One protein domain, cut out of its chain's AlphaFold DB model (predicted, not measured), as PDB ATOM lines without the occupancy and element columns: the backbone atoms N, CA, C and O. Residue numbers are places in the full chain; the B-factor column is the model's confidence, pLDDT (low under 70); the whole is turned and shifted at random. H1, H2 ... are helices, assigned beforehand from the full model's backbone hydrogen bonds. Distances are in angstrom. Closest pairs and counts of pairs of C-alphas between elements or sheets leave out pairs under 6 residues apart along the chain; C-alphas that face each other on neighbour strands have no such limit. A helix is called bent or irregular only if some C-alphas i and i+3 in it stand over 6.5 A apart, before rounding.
ATOM      1  N   ALA A 712      16.860   3.437  16.907       71.31
ATOM      2  CA  ALA A 712      16.634   2.587  18.076       71.31
ATOM      3  C   ALA A 712      17.582   2.942  19.233       71.31
ATOM      4  O   ALA A 712      17.133   3.166  20.356       71.31
ATOM      5  N   CYS A 713      18.878   3.106  18.946       78.75
ATOM      6  CA  CYS A 713      19.870   3.487  19.951       78.75
ATOM      7  C   CYS A 713      19.640   4.909  20.478       78.75
ATOM      8  O   CYS A 713      19.701   5.146  21.684       78.75
ATOM      9  N   ARG A 714      19.274   5.853  19.602       83.44
ATOM     10  CA  ARG A 714      18.911   7.222  19.999       83.44
ATOM     11  C   ARG A 714      17.697   7.256  20.924       83.44
ATOM     12  O   ARG A 714      17.725   7.942  21.945       83.44
ATOM     13  N   SER A 715      16.634   6.533  20.567       79.38
ATOM     14  CA  SER A 715      15.442   6.428  21.414       79.38
ATOM     15  C   SER A 715      15.788   5.759  22.741       79.38
ATOM     16  O   SER A 715      15.425   6.272  23.792       79.38
ATOM     17  N   GLY A 716      16.571   4.678  22.705       77.69
ATOM     18  CA  GLY A 716      17.055   3.974  23.888       77.69
ATOM     19  C   GLY A 716      17.824   4.878  24.847       77.69
ATOM     20  O   GLY A 716      17.490   4.923  26.025       77.69
ATOM     21  N   LEU A 717      18.787   5.658  24.346       80.31
ATOM     22  CA  LEU A 717      19.546   6.625  25.144       80.31
ATOM     23  C   LEU A 717      18.643   7.691  25.769       80.31
ATOM     24  O   LEU A 717      18.759   7.951  26.964       80.31
ATOM     25  N   ARG A 718      17.716   8.281  25.001       83.31
ATOM     26  CA  ARG A 718      16.776   9.286  25.530       83.31
ATOM     27  C   ARG A 718      15.839   8.707  26.586       83.31
ATOM     28  O   ARG A 718      15.596   9.361  27.593       83.31
ATOM     29  N   THR A 719      15.339   7.492  26.389       79.75
ATOM     30  CA  THR A 719      14.435   6.853  27.351       79.75
ATOM     31  C   THR A 719      15.168   6.394  28.611       79.75
ATOM     32  O   THR A 719      14.632   6.559  29.700       79.75
ATOM     33  N   THR A 720      16.386   5.853  28.497       80.12
ATOM     34  CA  THR A 720      17.143   5.342  29.654       80.12
ATOM     35  C   THR A 720      17.809   6.460  30.460       80.12
ATOM     36  O   THR A 720      17.877   6.378  31.682       80.12
ATOM     37  N   LEU A 721      18.306   7.515  29.805       80.31
ATOM     38  CA  LEU A 721      19.030   8.606  30.475       80.31
ATOM     39  C   LEU A 721      18.161   9.842  30.747       80.31
ATOM     40  O   LEU A 721      18.563  10.706  31.530       80.31
ATOM     41  N   GLY A 722      16.992   9.958  30.113       83.50
ATOM     42  CA  GLY A 722      16.100  11.107  30.260       83.50
ATOM     43  C   GLY A 722      16.822  12.430  29.984       83.50
ATOM     44  O   GLY A 722      17.527  12.581  28.987       83.50
ATOM     45  N   GLN A 723      16.703  13.380  30.914       79.00
ATOM     46  CA  GLN A 723      17.368  14.689  30.833       79.00
ATOM     47  C   GLN A 723      18.904  14.608  30.876       79.00
ATOM     48  O   GLN A 723      19.579  15.539  30.446       79.00
ATOM     49  N   ARG A 724      19.484  13.497  31.357       82.38
ATOM     50  CA  ARG A 724      20.945  13.305  31.400       82.38
ATOM     51  C   ARG A 724      21.532  12.888  30.052       82.38
ATOM     52  O   ARG A 724      22.753  12.873  29.929       82.38
ATOM     53  N   ALA A 725      20.704  12.557  29.057       84.31
ATOM     54  CA  ALA A 725      21.167  12.066  27.759       84.31
ATOM     55  C   ALA A 725      22.148  13.039  27.087       84.31
ATOM     56  O   ALA A 725      23.184  12.612  26.591       84.31
ATOM     57  N   VAL A 726      21.866  14.341  27.143       84.12
ATOM     58  CA  VAL A 726      22.696  15.400  26.545       84.12
ATOM     59  C   VAL A 726      24.056  15.475  27.236       84.12
ATOM     60  O   VAL A 726      25.090  15.360  26.587       84.12
ATOM     61  N   THR A 727      24.072  15.564  28.569       84.25
ATOM     62  CA  THR A 727      25.312  15.644  29.359       84.25
ATOM     63  C   THR A 727      26.179  14.395  29.201       84.25
ATOM     64  O   THR A 727      27.395  14.506  29.045       84.25
ATOM     65  N   VAL A 728      25.562  13.210  29.202       81.44
ATOM     66  CA  VAL A 728      26.263  11.930  29.019       81.44
ATOM     67  C   VAL A 728      26.834  11.823  27.608       81.44
ATOM     68  O   VAL A 728      27.993  11.453  27.422       81.44
ATOM     69  N   CYS A 729      26.053  12.208  26.599       84.50
ATOM     70  CA  CYS A 729      26.521  12.217  25.221       84.50
ATOM     71  C   CYS A 729      27.658  13.209  25.001       84.50
ATOM     72  O   CYS A 729      28.608  12.877  24.298       84.50
ATOM     73  N   GLN A 730      27.617  14.373  25.650       83.56
ATOM     74  CA  GLN A 730      28.673  15.372  25.546       83.56
ATOM     75  C   GLN A 730      29.975  14.910  26.211       83.56
ATOM     76  O   GLN A 730      31.051  15.045  25.630       83.56
ATOM     77  N   ALA A 731      29.894  14.294  27.392       78.12
ATOM     78  CA  ALA A 731      31.051  13.683  28.045       78.12
ATOM     79  C   ALA A 731      31.626  12.517  27.221       78.12
ATOM     80  O   ALA A 731      32.845  12.375  27.111       78.12
ATOM     81  N   LEU A 732      30.763  11.733  26.571       77.75
ATOM     82  CA  LEU A 732      31.185  10.632  25.711       77.75
ATOM     83  C   LEU A 732      31.899  11.131  24.445       77.75
ATOM     84  O   LEU A 732      32.963  10.614  24.104       77.75
ATOM     85  N   THR A 733      31.382  12.176  23.788       75.50
ATOM     86  CA  THR A 733      32.062  12.817  22.646       75.50
ATOM     87  C   THR A 733      33.373  13.492  23.038       75.50
ATOM     88  O   THR A 733      34.286  13.556  22.220       75.50
ATOM     89  N   ASN A 734      33.502  13.923  24.295       76.19
ATOM     90  CA  ASN A 734      34.732  14.489  24.851       76.19
ATOM     91  C   ASN A 734      35.751  13.420  25.295       76.19
ATOM     92  O   ASN A 734      36.804  13.761  25.829       76.19
ATOM     93  N   GLY A 735      35.462  12.133  25.067       65.12
ATOM     94  CA  GLY A 735      36.389  11.027  25.308       65.12
ATOM     95  C   GLY A 735      36.271  10.360  26.680       65.12
ATOM     96  O   GLY A 735      37.072   9.477  26.978       65.12
ATOM     97  N   THR A 736      35.286  10.725  27.506       72.56
ATOM     98  CA  THR A 736      35.034  10.056  28.792       72.56
ATOM     99  C   THR A 736      34.202   8.783  28.576       72.56
ATOM    100  O   THR A 736      33.060   8.885  28.121       72.56
ATOM    101  N   PRO A 737      34.709   7.577  28.894       72.81
ATOM    102  CA  PRO A 737      33.971   6.325  28.714       72.81
ATOM    103  C   PRO A 737      32.658   6.290  29.500       72.81
ATOM    104  O   PRO A 737      32.578   6.829  30.596       72.81
ATOM    105  N   LEU A 738      31.644   5.584  28.986       70.44
ATOM    106  CA  LEU A 738      30.314   5.491  29.613       70.44
ATOM    107  C   LEU A 738      30.361   4.977  31.073       70.44
ATOM    108  O   LEU A 738      29.580   5.421  31.911       70.44
ATOM    109  N   HIS A 739      31.304   4.073  31.374       68.50
ATOM    110  CA  HIS A 739      31.538   3.516  32.715       68.50
ATOM    111  C   HIS A 739      32.083   4.542  33.719       68.50
ATOM    112  O   HIS A 739      31.835   4.414  34.915       68.50
ATOM    113  N   ASP A 740      32.747   5.594  33.236       71.69
ATOM    114  CA  ASP A 740      33.399   6.609  34.071       71.69
ATOM    115  C   ASP A 740      32.493   7.831  34.314       71.69
ATOM    116  O   ASP A 740      32.878   8.782  34.990       71.69
ATOM    117  N   GLN A 741      31.262   7.815  33.788       75.19
ATOM    118  CA  GLN A 741      30.301   8.922  33.877       75.19
ATOM    119  C   GLN A 741      29.274   8.767  35.017       75.19
ATOM    120  O   GLN A 741      28.231   9.431  35.027       75.19
ATOM    121  N   GLY A 742      29.540   7.882  35.986       70.56
ATOM    122  CA  GLY A 742      28.671   7.673  37.150       70.56
ATOM    123  C   GLY A 742      27.295   7.095  36.794       70.56
ATOM    124  O   GLY A 742      26.292   7.442  37.423       70.56
ATOM    125  N   LEU A 743      27.232   6.262  35.750       73.94
ATOM    126  CA  LEU A 743      26.054   5.467  35.404       73.94
ATOM    127  C   LEU A 743      26.133   4.113  36.115       73.94
ATOM    128  O   LEU A 743      27.184   3.477  36.125       73.94
ATOM    129  N   GLY A 744      25.026   3.662  36.709       69.88
ATOM    130  CA  GLY A 744      24.952   2.320  37.289       69.88
ATOM    131  C   GLY A 744      25.089   1.239  36.212       69.88
ATOM    132  O   GLY A 744      24.685   1.447  35.067       69.88
ATOM    133  N   ASN A 745      25.620   0.068  36.582       62.62
ATOM    134  CA  ASN A 745      25.803  -1.067  35.663       62.62
ATOM    135  C   ASN A 745      24.504  -1.459  34.934       62.62
ATOM    136  O   ASN A 745      24.541  -1.842  33.769       62.62
ATOM    137  N   GLU A 746      23.362  -1.289  35.599       65.12
ATOM    138  CA  GLU A 746      22.022  -1.509  35.054       65.12
ATOM    139  C   GLU A 746      21.675  -0.533  33.916       65.12
ATOM    140  O   GLU A 746      21.253  -0.956  32.844       65.12
ATOM    141  N   ALA A 747      21.951   0.765  34.085       68.25
ATOM    142  CA  ALA A 747      21.729   1.767  33.041       68.25
ATOM    143  C   ALA A 747      22.623   1.519  31.814       68.25
ATOM    144  O   ALA A 747      22.184   1.682  30.678       68.25
ATOM    145  N   ILE A 748      23.865   1.077  32.034       71.94
ATOM    146  CA  ILE A 748      24.804   0.737  30.957       71.94
ATOM    147  C   ILE A 748      24.330  -0.510  30.196       71.94
ATOM    148  O   ILE A 748      24.357  -0.526  28.964       71.94
ATOM    149  N   ALA A 749      23.843  -1.529  30.911       68.31
ATOM    150  CA  ALA A 749      23.265  -2.728  30.310       68.31
ATOM    151  C   ALA A 749      22.003  -2.405  29.489       68.31
ATOM    152  O   ALA A 749      21.899  -2.830  28.339       68.31
ATOM    153  N   LEU A 750      21.098  -1.576  30.023       69.00
ATOM    154  CA  LEU A 750      19.886  -1.107  29.338       69.00
ATOM    155  C   LEU A 750      20.195  -0.311  28.063       69.00
ATOM    156  O   LEU A 750      19.532  -0.498  27.044       69.00
ATOM    157  N   ILE A 751      21.201   0.568  28.096       73.69
ATOM    158  CA  ILE A 751      21.657   1.309  26.909       73.69
ATOM    159  C   ILE A 751      22.197   0.337  25.857       73.69
ATOM    160  O   ILE A 751      21.819   0.431  24.691       73.69
ATOM    161  N   SER A 752      23.031  -0.621  26.266       73.12
ATOM    162  CA  SER A 752      23.599  -1.630  25.368       73.12
ATOM    163  C   SER A 752      22.515  -2.495  24.707       73.12
ATOM    164  O   SER A 752      22.521  -2.659  23.488       73.12
ATOM    165  N   ALA A 753      21.540  -2.983  25.481       68.88
ATOM    166  CA  ALA A 753      20.429  -3.792  24.976       68.88
ATOM    167  C   ALA A 753      19.589  -3.026  23.938       68.88
ATOM    168  O   ALA A 753      19.404  -3.488  22.810       68.88
ATOM    169  N   ARG A 754      19.178  -1.796  24.271       72.94
ATOM    170  CA  ARG A 754      18.338  -0.966  23.392       72.94
ATOM    171  C   ARG A 754      19.072  -0.496  22.135       72.94
ATOM    172  O   ARG A 754      18.469  -0.425  21.067       72.94
ATOM    173  N   CYS A 755      20.374  -0.227  22.222       72.19
ATOM    174  CA  CYS A 755      21.198   0.108  21.056       72.19
ATOM    175  C   CYS A 755      21.443  -1.078  20.115       72.19
ATOM    176  O   CYS A 755      21.731  -0.876  18.936       72.19
ATOM    177  N   ASN A 756      21.275  -2.307  20.602       68.69
ATOM    178  CA  ASN A 756      21.315  -3.515  19.780       68.69
ATOM    179  C   ASN A 756      19.941  -3.920  19.223       68.69
ATOM    180  O   ASN A 756      19.854  -4.937  18.542       68.69
ATOM    181  N   GLY A 757      18.885  -3.132  19.465       57.94
ATOM    182  CA  GLY A 757      17.532  -3.449  18.999       57.94
ATOM    183  C   GLY A 757      16.878  -4.613  19.748       57.94
ATOM    184  O   GLY A 757      15.919  -5.189  19.246       57.94
ATOM    185  N   VAL A 758      17.393  -4.961  20.932       59.25
ATOM    186  CA  VAL A 758      16.789  -5.946  21.832       59.25
ATOM    187  C   VAL A 758      15.842  -5.186  22.758       59.25
ATOM    188  O   VAL A 758      16.288  -4.308  23.501       59.25
ATOM    189  N   GLU A 759      14.539  -5.474  22.696       48.56
ATOM    190  CA  GLU A 759      13.584  -4.969  23.685       48.56
ATOM    191  C   GLU A 759      13.892  -5.626  25.037       48.56
ATOM    192  O   GLU A 759      13.837  -6.852  25.138       48.56
ATOM    193  N   ASP A 782      33.081  -8.002  20.555       26.69
ATOM    194  CA  ASP A 782      32.476  -7.604  19.277       26.69
ATOM    195  C   ASP A 782      31.223  -6.742  19.519       26.69
ATOM    196  O   ASP A 782      31.017  -5.729  18.851       26.69
ATOM    197  N   ALA A 783      30.453  -7.048  20.572       34.06
ATOM    198  CA  ALA A 783      29.320  -6.226  20.998       34.06
ATOM    199  C   ALA A 783      29.757  -4.851  21.539       34.06
ATOM    200  O   ALA A 783      29.121  -3.850  21.232       34.06
ATOM    201  N   ALA A 784      30.864  -4.756  22.289       43.19
ATOM    202  CA  ALA A 784      31.315  -3.480  22.855       43.19
ATOM    203  C   ALA A 784      31.765  -2.471  21.783       43.19
ATOM    204  O   ALA A 784      31.538  -1.275  21.949       43.19
ATOM    205  N   TRP A 785      32.367  -2.925  20.678       33.97
ATOM    206  CA  TRP A 785      32.814  -2.037  19.596       33.97
ATOM    207  C   TRP A 785      31.650  -1.563  18.717       33.97
ATOM    208  O   TRP A 785      31.552  -0.372  18.423       33.97
ATOM    209  N   VAL A 786      30.725  -2.469  18.376       41.50
ATOM    210  CA  VAL A 786      29.502  -2.138  17.626       41.50
ATOM    211  C   VAL A 786      28.596  -1.221  18.451       41.50
ATOM    212  O   VAL A 786      28.158  -0.187  17.954       41.50
ATOM    213  N   VAL A 787      28.395  -1.516  19.740       55.66
ATOM    214  CA  VAL A 787      27.626  -0.660  20.659       55.66
ATOM    215  C   VAL A 787      28.315   0.687  20.856       55.66
ATOM    216  O   VAL A 787      27.639   1.708  20.823       55.66
ATOM    217  N   LYS A 788      29.650   0.743  20.980       64.19
ATOM    218  CA  LYS A 788      30.377   2.020  21.067       64.19
ATOM    219  C   LYS A 788      30.181   2.864  19.806       64.19
ATOM    220  O   LYS A 788      29.927   4.056  19.933       64.19
ATOM    221  N   GLY A 789      30.229   2.264  18.615       63.84
ATOM    222  CA  GLY A 789      29.941   2.955  17.353       63.84
ATOM    223  C   GLY A 789      28.510   3.503  17.290       63.84
ATOM    224  O   GLY A 789      28.314   4.685  17.009       63.84
ATOM    225  N   LYS A 790      27.517   2.676  17.639       73.12
ATOM    226  CA  LYS A 790      26.093   3.052  17.637       73.12
ATOM    227  C   LYS A 790      25.745   4.114  18.676       73.12
ATOM    228  O   LYS A 790      25.031   5.061  18.367       73.12
ATOM    229  N   VAL A 791      26.282   3.990  19.891       77.19
ATOM    230  CA  VAL A 791      26.096   4.970  20.971       77.19
ATOM    231  C   VAL A 791      26.754   6.297  20.595       77.19
ATOM    232  O   VAL A 791      26.145   7.344  20.793       77.19
ATOM    233  N   MET A 792      27.947   6.280  19.990       75.44
ATOM    234  CA  MET A 792      28.606   7.499  19.506       75.44
ATOM    235  C   MET A 792      27.800   8.192  18.400       75.44
ATOM    236  O   MET A 792      27.584   9.400  18.487       75.44
ATOM    237  N   ALA A 793      27.297   7.446  17.412       74.44
ATOM    238  CA  ALA A 793      26.449   7.991  16.347       74.44
ATOM    239  C   ALA A 793      25.128   8.560  16.900       74.44
ATOM    240  O   ALA A 793      24.729   9.682  16.579       74.44
ATOM    241  N   ALA A 794      24.476   7.830  17.809       80.44
ATOM    242  CA  ALA A 794      23.258   8.284  18.470       80.44
ATOM    243  C   ALA A 794      23.495   9.537  19.331       80.44
ATOM    244  O   ALA A 794      22.669  10.449  19.313       80.44
ATOM    245  N   CYS A 795      24.632   9.630  20.023       80.25
ATOM    246  CA  CYS A 795      25.002  10.804  20.807       80.25
ATOM    247  C   CYS A 795      25.296  12.034  19.946       80.25
ATOM    248  O   CYS A 795      24.812  13.117  20.266       80.25
ATOM    249  N   GLN A 796      25.988  11.880  18.816       78.94
ATOM    250  CA  GLN A 796      26.159  12.962  17.837       78.94
ATOM    251  C   GLN A 796      24.807  13.449  17.282       78.94
ATOM    252  O   GLN A 796      24.615  14.641  17.039       78.94
ATOM    253  N   CYS A 797      23.831  12.548  17.144       79.19
ATOM    254  CA  CYS A 797      22.471  12.899  16.736       79.19
ATOM    255  C   CYS A 797      21.656  13.585  17.858       79.19
ATOM    256  O   CYS A 797      20.852  14.469  17.581       79.19
ATOM    257  N   ILE A 798      21.848  13.211  19.131       79.44
ATOM    258  CA  ILE A 798      21.192  13.875  20.276       79.44
ATOM    259  C   ILE A 798      21.724  15.299  20.440       79.44
ATOM    260  O   ILE A 798      20.925  16.218  20.588       79.44
ATOM    261  N   LEU A 799      23.045  15.475  20.357       79.12
ATOM    262  CA  LEU A 799      23.703  16.773  20.506       79.12
ATOM    263  C   LEU A 799      23.400  17.721  19.337       79.12
ATOM    264  O   LEU A 799      23.273  18.916  19.553       79.12
ATOM    265  N   SER A 800      23.217  17.203  18.116       73.56
ATOM    266  CA  SER A 800      22.855  18.033  16.953       73.56
ATOM    267  C   SER A 800      21.381  18.462  16.910       73.56
ATOM    268  O   SER A 800      21.029  19.341  16.127       73.56
ATOM    269  N   GLN A 801      20.509  17.859  17.729       62.81
ATOM    270  CA  GLN A 801      19.093  18.239  17.838       62.81
ATOM    271  C   GLN A 801      18.814  19.286  18.924       62.81
ATOM    272  O   GLN A 801      17.739  19.872  18.883       62.81
ATOM    273  N   ASP A 802      19.746  19.520  19.852       51.75
ATOM    274  CA  ASP A 802      19.608  20.509  20.938       51.75
ATOM    275  C   ASP A 802      20.057  21.929  20.528       51.75
ATOM    276  O   ASP A 802      19.832  22.885  21.264       51.75
ATOM    277  N   ASP A 803      20.651  22.079  19.336       40.03
ATOM    278  CA  ASP A 803      20.978  23.374  18.709       40.03
ATOM    279  C   ASP A 803      19.807  23.946  17.860       40.03
ATOM    280  O   ASP A 803      19.990  24.904  17.101       40.03
TER     281      ASP A 803
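This is residues 712 to 759 and 782 to 803 of the 804 residues of an uncharacterized protein of Ophiocordyceps polyrhachis-furcata BCC 54312 (UniProt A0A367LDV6). The long helix H3 crosses one side of a body made of H2 and the bent helix H1, whose first arm H1a packs side by side with H2. The printed part has 70 residues with three named helices, H1, H2, H3 in chain order, and no named strand: all helix. It is compact and rounded, radius of gyration of the C-alphas 10.8 A, spans 30 by 23 by 21 A.

H1, residues 712 to 733, begins at C-alpha 712 (16.634, 2.587, 18.076); by its hydrogen bonds it was assigned as one helix, but it is bent, with C-alphas 720 and 723 9.4 A apart. Its arms are H1a, 712 to 720, 11.9 A, and H1b, 723 to 733, 16.9 A, irregular with C-alphas 723 and 726 6.9 A apart. H2 is residues 745 to 755, 15.4 A. H3, residues 782 to 801, 29.1 A, ends at C-alpha 801 (19.093, 18.239, 17.838).

H1a touches H2, opposite ways at a shallow tilt of 30 degrees, closest C-alphas Cys 713 and Cys 755, 3.8 A. H3 touches H1b with residues 792 to 799 alone, closest C-alphas Cys 729 and Cys 795, 4.9 A. Every O i to N i+4 pair is within hydrogen-bond range in H1a, H2 and H3, and 6 of 7 in H1b.

Residues 760 to 781 are not printed, a gap of 19.6 A between C-alphas 759 and 782. H1 to H2 is a long link. In 24 residues, among them 782 to 789, pLDDT is under 70.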